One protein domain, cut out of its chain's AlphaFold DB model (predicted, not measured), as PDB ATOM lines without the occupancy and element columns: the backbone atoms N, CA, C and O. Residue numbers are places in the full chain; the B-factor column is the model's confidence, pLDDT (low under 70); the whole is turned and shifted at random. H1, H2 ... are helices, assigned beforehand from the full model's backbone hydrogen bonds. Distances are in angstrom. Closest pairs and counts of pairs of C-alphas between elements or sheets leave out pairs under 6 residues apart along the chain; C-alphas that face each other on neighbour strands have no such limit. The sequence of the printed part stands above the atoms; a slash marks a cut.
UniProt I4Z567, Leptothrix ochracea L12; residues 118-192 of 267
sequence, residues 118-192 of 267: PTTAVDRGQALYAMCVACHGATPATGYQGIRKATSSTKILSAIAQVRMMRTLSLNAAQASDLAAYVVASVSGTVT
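AT A GLANCE: This is residues 118 to 192 of the 267 residues of a protein of Leptothrix ochracea L12 (UniProt I4Z567). The longest helix, H4, is the core; H1 crosses one side of it and H3 meets its other side with its first turn, both about perpendicular to it. Short H2 sits away from H4, and a long stretch with no named element, residues 137 to 152, leads from it to H3. The 75 printed residues, with four named helices in the order H1 H2 H3 H4 and no named strand, are all helix in class and compact: radius of gyration of the C-alphas 11.1 A, spans 32 by 23 by 18 A.

HOW THE PARTS SIT: H1, residues 121 to 129, touches H4, residues 173 to 187, at 85 degrees; their closest C-alphas, Gly 125 and Leu 179, are 3.8 A apart. H2, residues 133 to 136, meets H1 only through their link and is apart from H4. H3, residues 153 to 162, touches H4 at 78 degrees; their closest C-alphas, Ser 153 and Ala 176, are 4.5 A apart. H3 is apart from H1 and H2. In H1, H3 and H4 every O i to N i+4 pair is within hydrogen-bond range; H2 is too short for one.

IN THESE COORDINATES: H1 begins at C-alpha 121 (-39.587, -17.024, -31.406) and measures 12.0 A, H2 5.1 A, H3 14.3 A; H4 measures 21.1 A and ends at C-alpha 187 (-24.981, -15.143, -28.426).

THE WHOLE: The farthest C-alphas, Thr 119 and Arg 164, are 32.7 A apart. The printed part has no cut; the link from H2 to H3 is long. Residues 118 to 119 and 190 to 192 have pLDDT under 70.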
ATOM      1  N   PRO A 118     -42.689 -24.740 -32.304       52.62
ATOM      2  CA  PRO A 118     -41.697 -23.808 -31.831       52.62
ATOM      3  C   PRO A 118     -42.484 -22.580 -31.331       52.62
ATOM      4  O   PRO A 118     -42.933 -21.725 -32.097       52.62
ATOM      5  N   THR A 119     -42.852 -22.608 -30.049       57.81
ATOM      6  CA  THR A 119     -43.849 -21.721 -29.444       57.81
ATOM      7  C   THR A 119     -43.152 -20.407 -29.182       57.81
ATOM      8  O   THR A 119     -43.723 -19.329 -29.353       57.81
ATOM      9  N   THR A 120     -41.859 -20.507 -28.889       82.00
ATOM     10  CA  THR A 120     -40.961 -19.388 -28.763       82.00
ATOM     11  C   THR A 120     -40.474 -18.926 -30.138       82.00
ATOM     12  O   THR A 120     -40.280 -19.702 -31.077       82.00
ATOM     13  N   ALA A 121     -40.248 -17.620 -30.248       83.69
ATOM     14  CA  ALA A 121     -39.587 -17.024 -31.406       83.69
ATOM     15  C   ALA A 121     -38.178 -17.602 -31.631       83.69
ATOM     16  O   ALA A 121     -37.712 -17.662 -32.766       83.69
ATOM     17  N   VAL A 122     -37.521 -18.067 -30.560       88.38
ATOM     18  CA  VAL A 122     -36.192 -18.691 -30.609       88.38
ATOM     19  C   VAL A 122     -36.240 -19.995 -31.394       88.38
ATOM     20  O   VAL A 122     -35.452 -20.164 -32.318       88.38
ATOM     21  N   ASP A 123     -37.197 -20.874 -31.099       79.44
ATOM     22  CA  ASP A 123     -37.292 -22.169 -31.772       79.44
ATOM     23  C   ASP A 123     -37.677 -22.002 -33.258       79.44
ATOM     24  O   ASP A 123     -37.140 -22.688 -34.131       79.44
ATOM     25  N   ARG A 124     -38.551 -21.031 -33.583       80.19
ATOM     26  CA  ARG A 124     -38.897 -20.703 -34.983       80.19
ATOM     27  C   ARG A 124     -37.701 -20.124 -35.728       80.19
ATOM     28  O   ARG A 124     -37.440 -20.496 -36.870       80.19
ATOM     29  N   GLY A 125     -36.943 -19.245 -35.075       86.38
ATOM     30  CA  GLY A 125     -35.713 -18.683 -35.620       86.38
ATOM     31  C   GLY A 125     -34.626 -19.730 -35.830       86.38
ATOM     32  O   GLY A 125     -33.922 -19.678 -36.837       86.38
ATOM     33  N   GLN A 126     -34.520 -20.707 -34.928       85.12
ATOM     34  CA  GLN A 126     -33.601 -21.836 -35.050       85.12
ATOM     35  C   GLN A 126     -33.943 -22.698 -36.266       85.12
ATOM     36  O   GLN A 126     -33.052 -23.026 -37.049       85.12
ATOM     37  N   ALA A 127     -35.228 -23.011 -36.460       76.94
ATOM     38  CA  ALA A 127     -35.695 -23.742 -37.635       76.94
ATOM     39  C   ALA A 127     -35.382 -22.978 -38.934       76.94
ATOM     40  O   ALA A 127     -34.834 -23.549 -39.875       76.94
ATOM     41  N   LEU A 128     -35.641 -21.665 -38.964       81.44
ATOM     42  CA  LEU A 128     -35.294 -20.809 -40.103       81.44
ATOM     43  C   LEU A 128     -33.781 -20.759 -40.361       81.44
ATOM     44  O   LEU A 128     -33.359 -20.764 -41.515       81.44
ATOM     45  N   TYR A 129     -32.950 -20.750 -39.316       84.19
ATOM     46  CA  TYR A 129     -31.495 -20.672 -39.455       84.19
ATOM     47  C   TYR A 129     -30.877 -21.909 -40.120       84.19
ATOM     48  O   TYR A 129     -29.756 -21.829 -40.621       84.19
ATOM     49  N   ALA A 130     -31.599 -23.031 -40.211       79.31
ATOM     50  CA  ALA A 130     -31.118 -24.230 -40.893       79.31
ATOM     51  C   ALA A 130     -30.671 -23.948 -42.342       79.31
ATOM     52  O   ALA A 130     -29.659 -24.486 -42.783       79.31
ATOM     53  N   MET A 131     -31.350 -23.046 -43.066       76.00
ATOM     54  CA  MET A 131     -30.942 -22.646 -44.426       76.00
ATOM     55  C   MET A 131     -29.685 -21.769 -44.463       76.00
ATOM     56  O   MET A 131     -29.038 -21.644 -45.499       76.00
ATOM     57  N   CYS A 132     -29.331 -21.156 -43.335       81.88
ATOM     58  CA  CYS A 132     -28.190 -20.261 -43.213       81.88
ATOM     59  C   CYS A 132     -26.894 -21.020 -42.891       81.88
ATOM     60  O   CYS A 132     -25.812 -20.534 -43.225       81.88
ATOM     61  N   VAL A 133     -26.991 -22.207 -42.274       80.38
ATOM     62  CA  VAL A 133     -25.845 -22.976 -41.753       80.38
ATOM     63  C   VAL A 133     -24.802 -23.295 -42.822       80.38
ATOM     64  O   VAL A 133     -23.605 -23.183 -42.553       80.38
ATOM     65  N   ALA A 134     -25.241 -23.621 -44.041       76.00
ATOM     66  CA  ALA A 134     -24.356 -24.012 -45.139       76.00
ATOM     67  C   ALA A 134     -23.306 -22.941 -45.496       76.00
ATOM     68  O   ALA A 134     -22.209 -23.278 -45.935       76.00
ATOM     69  N   CYS A 135     -23.623 -21.661 -45.277       74.25
ATOM     70  CA  CYS A 135     -22.744 -20.539 -45.624       74.25
ATOM     71  C   CYS A 135     -22.255 -19.759 -44.398       74.25
ATOM     72  O   CYS A 135     -21.172 -19.173 -44.420       74.25
ATOM     73  N   HIS A 136     -23.045 -19.727 -43.325       83.88
ATOM     74  CA  HIS A 136     -22.771 -18.897 -42.158       83.88
ATOM     75  C   HIS A 136     -22.257 -19.670 -40.945       83.88
ATOM     76  O   HIS A 136     -21.844 -19.032 -39.979       83.88
ATOM     77  N   GLY A 137     -22.200 -21.001 -41.007       79.44
ATOM     78  CA  GLY A 137     -21.732 -21.851 -39.917       79.44
ATOM     79  C   GLY A 137     -22.865 -22.376 -39.034       79.44
ATOM     80  O   GLY A 137     -24.007 -21.937 -39.117       79.44
ATOM     81  N   ALA A 138     -22.535 -23.354 -38.188       80.25
ATOM     82  CA  ALA A 138     -23.520 -24.159 -37.459       80.25
ATOM     83  C   ALA A 138     -24.389 -23.369 -36.470       80.25
ATOM     84  O   ALA A 138     -25.530 -23.752 -36.224       80.25
ATOM     85  N   THR A 139     -23.877 -22.272 -35.903       85.25
ATOM     86  CA  THR A 139     -24.634 -21.450 -34.949       85.25
ATOM     87  C   THR A 139     -24.442 -19.961 -35.222       85.25
ATOM     88  O   THR A 139     -23.365 -19.556 -35.667       85.25
ATOM     89  N   PRO A 140     -25.423 -19.109 -34.871       90.50
ATOM     90  CA  PRO A 140     -25.260 -17.669 -35.003       90.50
ATOM     91  C   PRO A 140     -24.122 -17.082 -34.164       90.50
ATOM     92  O   PRO A 140     -23.521 -16.081 -34.555       90.50
ATOM     93  N   ALA A 141     -23.831 -17.693 -33.012       88.19
ATOM     94  CA  ALA A 141     -22.826 -17.211 -32.072       88.19
ATOM     95  C   ALA A 141     -21.401 -17.372 -32.616       88.19
ATOM     96  O   ALA A 141     -20.593 -16.442 -32.545       88.19
ATOM     97  N   THR A 142     -21.115 -18.538 -33.200       83.12
ATOM     98  CA  THR A 142     -19.798 -18.885 -33.754       83.12
ATOM     99  C   THR A 142     -19.705 -18.700 -35.267       83.12
ATOM    100  O   THR A 142     -18.637 -18.898 -35.844       83.12
ATOM    101  N   GLY A 143     -20.800 -18.297 -35.910       80.69
ATOM    102  CA  GLY A 143     -20.896 -18.148 -37.354       80.69
ATOM    103  C   GLY A 143     -20.042 -17.028 -37.954       80.69
ATOM    104  O   GLY A 143     -19.585 -16.095 -37.285       80.69
ATOM    105  N   TYR A 144     -19.850 -17.112 -39.267       82.25
ATOM    106  CA  TYR A 144     -19.037 -16.187 -40.057       82.25
ATOM    107  C   TYR A 144     -19.855 -14.986 -40.558       82.25
ATOM    108  O   TYR A 144     -21.073 -14.912 -40.393       82.25
ATOM    109  N   GLN A 145     -19.178 -14.019 -41.186       83.50
ATOM    110  CA  GLN A 145     -19.811 -12.850 -41.824       83.50
ATOM    111  C   GLN A 145     -20.665 -11.991 -40.872       83.50
ATOM    112  O   GLN A 145     -21.602 -11.312 -41.279       83.50
ATOM    113  N   GLY A 146     -20.328 -12.004 -39.579       87.06
ATOM    114  CA  GLY A 146     -20.954 -11.133 -38.588       87.06
ATOM    115  C   GLY A 146     -22.379 -11.516 -38.192       87.06
ATOM    116  O   GLY A 146     -23.052 -10.668 -37.609       87.06
ATOM    117  N   ILE A 147     -22.825 -12.758 -38.431       91.12
ATOM    118  CA  ILE A 147     -24.183 -13.211 -38.075       91.12
ATOM    119  C   ILE A 147     -24.552 -12.922 -36.616       91.12
ATOM    120  O   ILE A 147     -25.663 -12.472 -36.357       91.12
ATOM    121  N   ARG A 148     -23.616 -13.055 -35.670       92.81
ATOM    122  CA  ARG A 148     -23.835 -12.699 -34.255       92.81
ATOM    123  C   ARG A 148     -24.348 -11.269 -34.016       92.81
ATOM    124  O   ARG A 148     -24.871 -10.975 -32.950       92.81
ATOM    125  N   LYS A 149     -24.177 -10.353 -34.979       92.06
ATOM    126  CA  LYS A 149     -24.647  -8.958 -34.902       92.06
ATOM    127  C   LYS A 149     -26.086  -8.774 -35.400       92.06
ATOM    128  O   LYS A 149     -26.649  -7.692 -35.214       92.06
ATOM    129  N   ALA A 150     -26.671  -9.788 -36.037       92.50
ATOM    130  CA  ALA A 150     -27.995  -9.760 -36.650       92.50
ATOM    131  C   ALA A 150     -29.115  -9.941 -35.605       92.50
ATOM    132  O   ALA A 150     -29.961 -10.818 -35.704       92.50
ATOM    133  N   THR A 151     -29.103  -9.100 -34.572       94.06
ATOM    134  CA  THR A 151     -29.966  -9.210 -33.384       94.06
ATOM    135  C   THR A 151     -31.321  -8.512 -33.525       94.06
ATOM    136  O   THR A 151     -32.028  -8.336 -32.537       94.06
ATOM    137  N   SER A 152     -31.697  -8.072 -34.729       95.56
ATOM    138  CA  SER A 152     -33.015  -7.484 -34.987       95.56
ATOM    139  C   SER A 152     -33.488  -7.739 -36.416       95.56
ATOM    140  O   SER A 152     -32.674  -7.853 -37.338       95.56
ATOM    141  N   SER A 153     -34.811  -7.762 -36.598       92.69
ATOM    142  CA  SER A 153     -35.465  -7.953 -37.900       92.69
ATOM    143  C   SER A 153     -34.952  -6.958 -38.951       92.69
ATOM    144  O   SER A 153     -34.514  -7.354 -40.030       92.69
ATOM    145  N   THR A 154     -34.860  -5.669 -38.606       93.69
ATOM    146  CA  THR A 154     -34.344  -4.631 -39.513       93.69
ATOM    147  C   THR A 154     -32.894  -4.871 -39.921       93.69
ATOM    148  O   THR A 154     -32.556  -4.676 -41.088       93.69
ATOM    149  N   LYS A 155     -32.028  -5.315 -38.999       93.31
ATOM    150  CA  LYS A 155     -30.624  -5.613 -39.324       93.31
ATOM    151  C   LYS A 155     -30.516  -6.798 -40.275       93.31
ATOM    152  O   LYS A 155     -29.724  -6.737 -41.209       93.31
ATOM    153  N   ILE A 156     -31.321  -7.838 -40.059       93.69
ATOM    154  CA  ILE A 156     -31.370  -9.020 -40.927       93.69
ATOM    155  C   ILE A 156     -31.827  -8.627 -42.333       93.69
ATOM    156  O   ILE A 156     -31.112  -8.879 -43.298       93.69
ATOM    157  N   LEU A 157     -32.970  -7.946 -42.452       91.31
ATOM    158  CA  LEU A 157     -33.515  -7.531 -43.748       91.31
ATOM    159  C   LEU A 157     -32.576  -6.564 -44.483       91.31
ATOM    160  O   LEU A 157     -32.368  -6.696 -45.687       91.31
ATOM    161  N   SER A 158     -31.944  -5.637 -43.756       92.12
ATOM    162  CA  SER A 158     -30.958  -4.714 -44.339       92.12
ATOM    163  C   SER A 158     -29.714  -5.449 -44.839       92.12
ATOM    164  O   SER A 158     -29.234  -5.162 -45.933       92.12
ATOM    165  N   ALA A 159     -29.207  -6.424 -44.077       91.38
ATOM    166  CA  ALA A 159     -28.061  -7.230 -44.489       91.38
ATOM    167  C   ALA A 159     -28.372  -8.055 -45.747       91.38
ATOM    168  O   ALA A 159     -27.577  -8.062 -46.686       91.38
ATOM    169  N   ILE A 160     -29.552  -8.681 -45.809       89.88
ATOM    170  CA  ILE A 160     -30.013  -9.444 -46.979       89.88
ATOM    171  C   ILE A 160     -30.108  -8.547 -48.219       89.88
ATOM    172  O   ILE A 160     -29.657  -8.931 -49.298       89.88
ATOM    173  N   ALA A 161     -30.624  -7.324 -48.065       88.38
ATOM    174  CA  ALA A 161     -30.731  -6.366 -49.164       88.38
ATOM    175  C   ALA A 161     -29.363  -5.875 -49.680       88.38
ATOM    176  O   ALA A 161     -29.220  -5.576 -50.868       88.38
ATOM    177  N   GLN A 162     -28.358  -5.785 -48.804       90.06
ATOM    178  CA  GLN A 162     -27.038  -5.232 -49.124       90.06
ATOM    179  C   GLN A 162     -26.044  -6.280 -49.643       90.06
ATOM    180  O   GLN A 162     -25.181  -5.964 -50.466       90.06
ATOM    181  N   VAL A 163     -26.151  -7.535 -49.200       86.81
ATOM    182  CA  VAL A 163     -25.250  -8.608 -49.634       86.81
ATOM    183  C   VAL A 163     -25.738  -9.171 -50.966       86.81
ATOM    184  O   VAL A 163     -26.748  -9.867 -51.032       86.81
ATOM    185  N   ARG A 164     -24.990  -8.923 -52.051       85.12
ATOM    186  CA  ARG A 164     -25.378  -9.345 -53.415       85.12
ATOM    187  C   ARG A 164     -25.744 -10.828 -53.531       85.12
ATOM    188  O   ARG A 164     -26.668 -11.148 -54.268       85.12
ATOM    189  N   MET A 165     -25.046 -11.705 -52.805       78.75
ATOM    190  CA  MET A 165     -25.303 -13.152 -52.803       78.75
ATOM    191  C   MET A 165     -26.590 -13.535 -52.050       78.75
ATOM    192  O   MET A 165     -27.176 -14.565 -52.352       78.75
ATOM    193  N   MET A 166     -27.055 -12.703 -51.111       83.75
ATOM    194  CA  MET A 166     -28.284 -12.935 -50.343       83.75
ATOM    195  C   MET A 166     -29.497 -12.188 -50.900       83.75
ATOM    196  O   MET A 166     -30.608 -12.464 -50.474       83.75
ATOM    197  N   ARG A 167     -29.326 -11.279 -51.867       83.06
ATOM    198  CA  ARG A 167     -30.398 -10.395 -52.358       83.06
ATOM    199  C   ARG A 167     -31.625 -11.131 -52.922       83.06
ATOM    200  O   ARG A 167     -32.688 -10.535 -53.047       83.06
ATOM    201  N   THR A 168     -31.481 -12.399 -53.299       76.56
ATOM    202  CA  THR A 168     -32.578 -13.251 -53.787       76.56
ATOM    203  C   THR A 168     -33.330 -13.973 -52.669       76.56
ATOM    204  O   THR A 168     -34.384 -14.546 -52.926       76.56
ATOM    205  N   LEU A 169     -32.799 -13.968 -51.443       77.62
ATOM    206  CA  LEU A 169     -33.477 -14.497 -50.268       77.62
ATOM    207  C   LEU A 169     -34.562 -13.506 -49.840       77.62
ATOM    208  O   LEU A 169     -34.272 -12.348 -49.548       77.62
ATOM    209  N   SER A 170     -35.808 -13.966 -49.792       76.00
ATOM    210  CA  SER A 170     -36.937 -13.162 -49.328       76.00
ATOM    211  C   SER A 170     -37.393 -13.671 -47.966       76.00
ATOM    212  O   SER A 170     -37.806 -14.822 -47.844       76.00
ATOM    213  N   LEU A 171     -37.300 -12.814 -46.951       80.81
ATOM    214  CA  LEU A 171     -37.859 -13.040 -45.620       80.81
ATOM    215  C   LEU A 171     -38.882 -11.946 -45.329       80.81
ATOM    216  O   LEU A 171     -38.654 -10.776 -45.641       80.81
ATOM    217  N   ASN A 172     -39.990 -12.306 -44.689       78.81
ATOM    218  CA  ASN A 172     -40.927 -11.326 -44.155       78.81
ATOM    219  C   ASN A 172     -40.490 -10.833 -42.760       78.81
ATOM    220  O   ASN A 172     -39.573 -11.372 -42.133       78.81
ATOM    221  N   ALA A 173     -41.167  -9.797 -42.258       80.62
ATOM    222  CA  ALA A 173     -40.821  -9.166 -40.984       80.62
ATOM    223  C   ALA A 173     -40.906 -10.123 -39.780       80.62
ATOM    224  O   ALA A 173     -40.074 -10.019 -38.876       80.62
ATOM    225  N   ALA A 174     -41.865 -11.058 -39.783       79.12
ATOM    226  CA  ALA A 174     -42.045 -12.039 -38.714       79.12
ATOM    227  C   ALA A 174     -40.911 -13.074 -38.710       79.12
ATOM    228  O   ALA A 174     -40.287 -13.294 -37.676       79.12
ATOM    229  N   GLN A 175     -40.556 -13.616 -39.877       85.25
ATOM    230  CA  GLN A 175     -39.438 -14.555 -40.033       85.25
ATOM    231  C   GLN A 175     -38.105 -13.924 -39.619       85.25
ATOM    232  O   GLN A 175     -37.316 -14.534 -38.900       85.25
ATOM    233  N   ALA A 176     -37.865 -12.677 -40.029       90.44
ATOM    234  CA  ALA A 176     -36.679 -11.936 -39.621       90.44
ATOM    235  C   ALA A 176     -36.678 -11.622 -38.110       90.44
ATOM    236  O   ALA A 176     -35.617 -11.589 -37.492       90.44
ATOM    237  N   SER A 177     -37.847 -11.430 -37.490       90.81
ATOM    238  CA  SER A 177     -37.963 -11.264 -36.035       90.81
ATOM    239  C   SER A 177     -37.656 -12.557 -35.274       90.81
ATOM    240  O   SER A 177     -36.926 -12.520 -34.285       90.81
ATOM    241  N   ASP A 178     -38.160 -13.699 -35.744       90.75
ATOM    242  CA  ASP A 178     -37.879 -15.007 -35.145       90.75
ATOM    243  C   ASP A 178     -36.379 -15.355 -35.263       90.75
ATOM    244  O   ASP A 178     -35.732 -15.698 -34.273       90.75
ATOM    245  N   LEU A 179     -35.768 -15.149 -36.440       93.00
ATOM    246  CA  LEU A 179     -34.314 -15.283 -36.634       93.00
ATOM    247  C   LEU A 179     -33.509 -14.391 -35.677       93.00
ATOM    248  O   LEU A 179     -32.525 -14.848 -35.100       93.00
ATOM    249  N   ALA A 180     -33.927 -13.138 -35.472       95.56
ATOM    250  CA  ALA A 180     -33.269 -12.238 -34.529       95.56
ATOM    251  C   ALA A 180     -33.328 -12.758 -33.086       95.56
ATOM    252  O   ALA A 180     -32.318 -12.703 -32.380       95.56
ATOM    253  N   ALA A 181     -34.476 -13.294 -32.658       94.69
ATOM    254  CA  ALA A 181     -34.630 -13.895 -31.336       94.69
ATOM    255  C   ALA A 181     -33.673 -15.081 -31.147       94.69
ATOM    256  O   ALA A 181     -32.992 -15.172 -30.124       94.69
ATOM    257  N   TYR A 182     -33.547 -15.936 -32.164       94.81
ATOM    258  CA  TYR A 182     -32.592 -17.041 -32.148       94.81
ATOM    259  C   TYR A 182     -31.131 -16.573 -32.088       94.81
ATOM    260  O   TYR A 182     -30.344 -17.110 -31.306       94.81
ATOM    261  N   VAL A 183     -30.759 -15.540 -32.854       95.31
ATOM    262  CA  VAL A 183     -29.406 -14.956 -32.811       95.31
ATOM    263  C   VAL A 183     -29.098 -14.416 -31.413       95.31
ATOM    264  O   VAL A 183     -28.036 -14.722 -30.875       95.31
ATOM    265  N   VAL A 184     -30.023 -13.661 -30.804       95.31
ATOM    266  CA  VAL A 184     -29.876 -13.099 -29.448       95.31
ATOM    267  C   VAL A 184     -29.707 -14.199 -28.403       95.31
ATOM    268  O   VAL A 184     -28.804 -14.122 -27.569       95.31
ATOM    269  N   ALA A 185     -30.537 -15.239 -28.461       93.56
ATOM    270  CA  ALA A 185     -30.423 -16.366 -27.547       93.56
ATOM    271  C   ALA A 185     -29.077 -17.092 -27.732       93.56
ATOM    272  O   ALA A 185     -28.384 -17.399 -26.761       93.56
ATOM    273  N   SER A 186     -28.658 -17.303 -28.985       91.94
ATOM    274  CA  SER A 186     -27.411 -18.006 -29.312       91.94
ATOM    275  C   SER A 186     -26.184 -17.270 -28.771       91.94
ATOM    276  O   SER A 186     -25.303 -17.892 -28.186       91.94
ATOM    277  N   VAL A 187     -26.118 -15.942 -28.931       90.94
ATOM    278  CA  VAL A 187     -24.981 -15.143 -28.426       90.94
ATOM    279  C   VAL A 187     -24.973 -15.012 -26.905       90.94
ATOM    280  O   VAL A 187     -23.913 -14.797 -26.326       90.94
ATOM    281  N   SER A 188     -26.134 -15.154 -26.263       88.50
ATOM    282  CA  SER A 188     -26.270 -15.093 -24.805       88.50
ATOM    283  C   SER A 188     -25.950 -16.429 -24.125       88.50
ATOM    284  O   SER A 188     -25.970 -16.506 -22.901       88.50
ATOM    285  N   GLY A 189     -25.679 -17.488 -24.901       77.94
ATOM    286  CA  GLY A 189     -25.425 -18.834 -24.384       77.94
ATOM    287  C   GLY A 189     -26.663 -19.519 -23.799       77.94
ATOM    288  O   GLY A 189     -26.532 -20.542 -23.135       77.94
ATOM    289  N   THR A 190     -27.861 -18.972 -24.032       68.12
ATOM    290  CA  THR A 190     -29.123 -19.542 -23.536       68.12
ATOM    291  C   THR A 190     -29.659 -20.655 -24.431       68.12
ATOM    292  O   THR A 190     -30.536 -21.403 -24.009       68.12
ATOM    293  N   VAL A 191     -29.110 -20.805 -25.639       63.41
ATOM    294  CA  VAL A 191     -29.347 -21.970 -26.496       63.41
ATOM    295  C   VAL A 191     -28.179 -22.924 -26.313       63.41
ATOM    296  O   VAL A 191     -27.103 -22.734 -26.885       63.41
ATOM    297  N   THR A 192     -28.371 -23.960 -25.502       48.59
ATOM    298  CA  THR A 192     -27.451 -25.094 -25.488       48.59
ATOM    299  C   THR A 192     -27.637 -25.793 -26.825       48.59
ATOM    300  O   THR A 192     -28.653 -26.450 -27.049       48.59
TER     301      THR A 192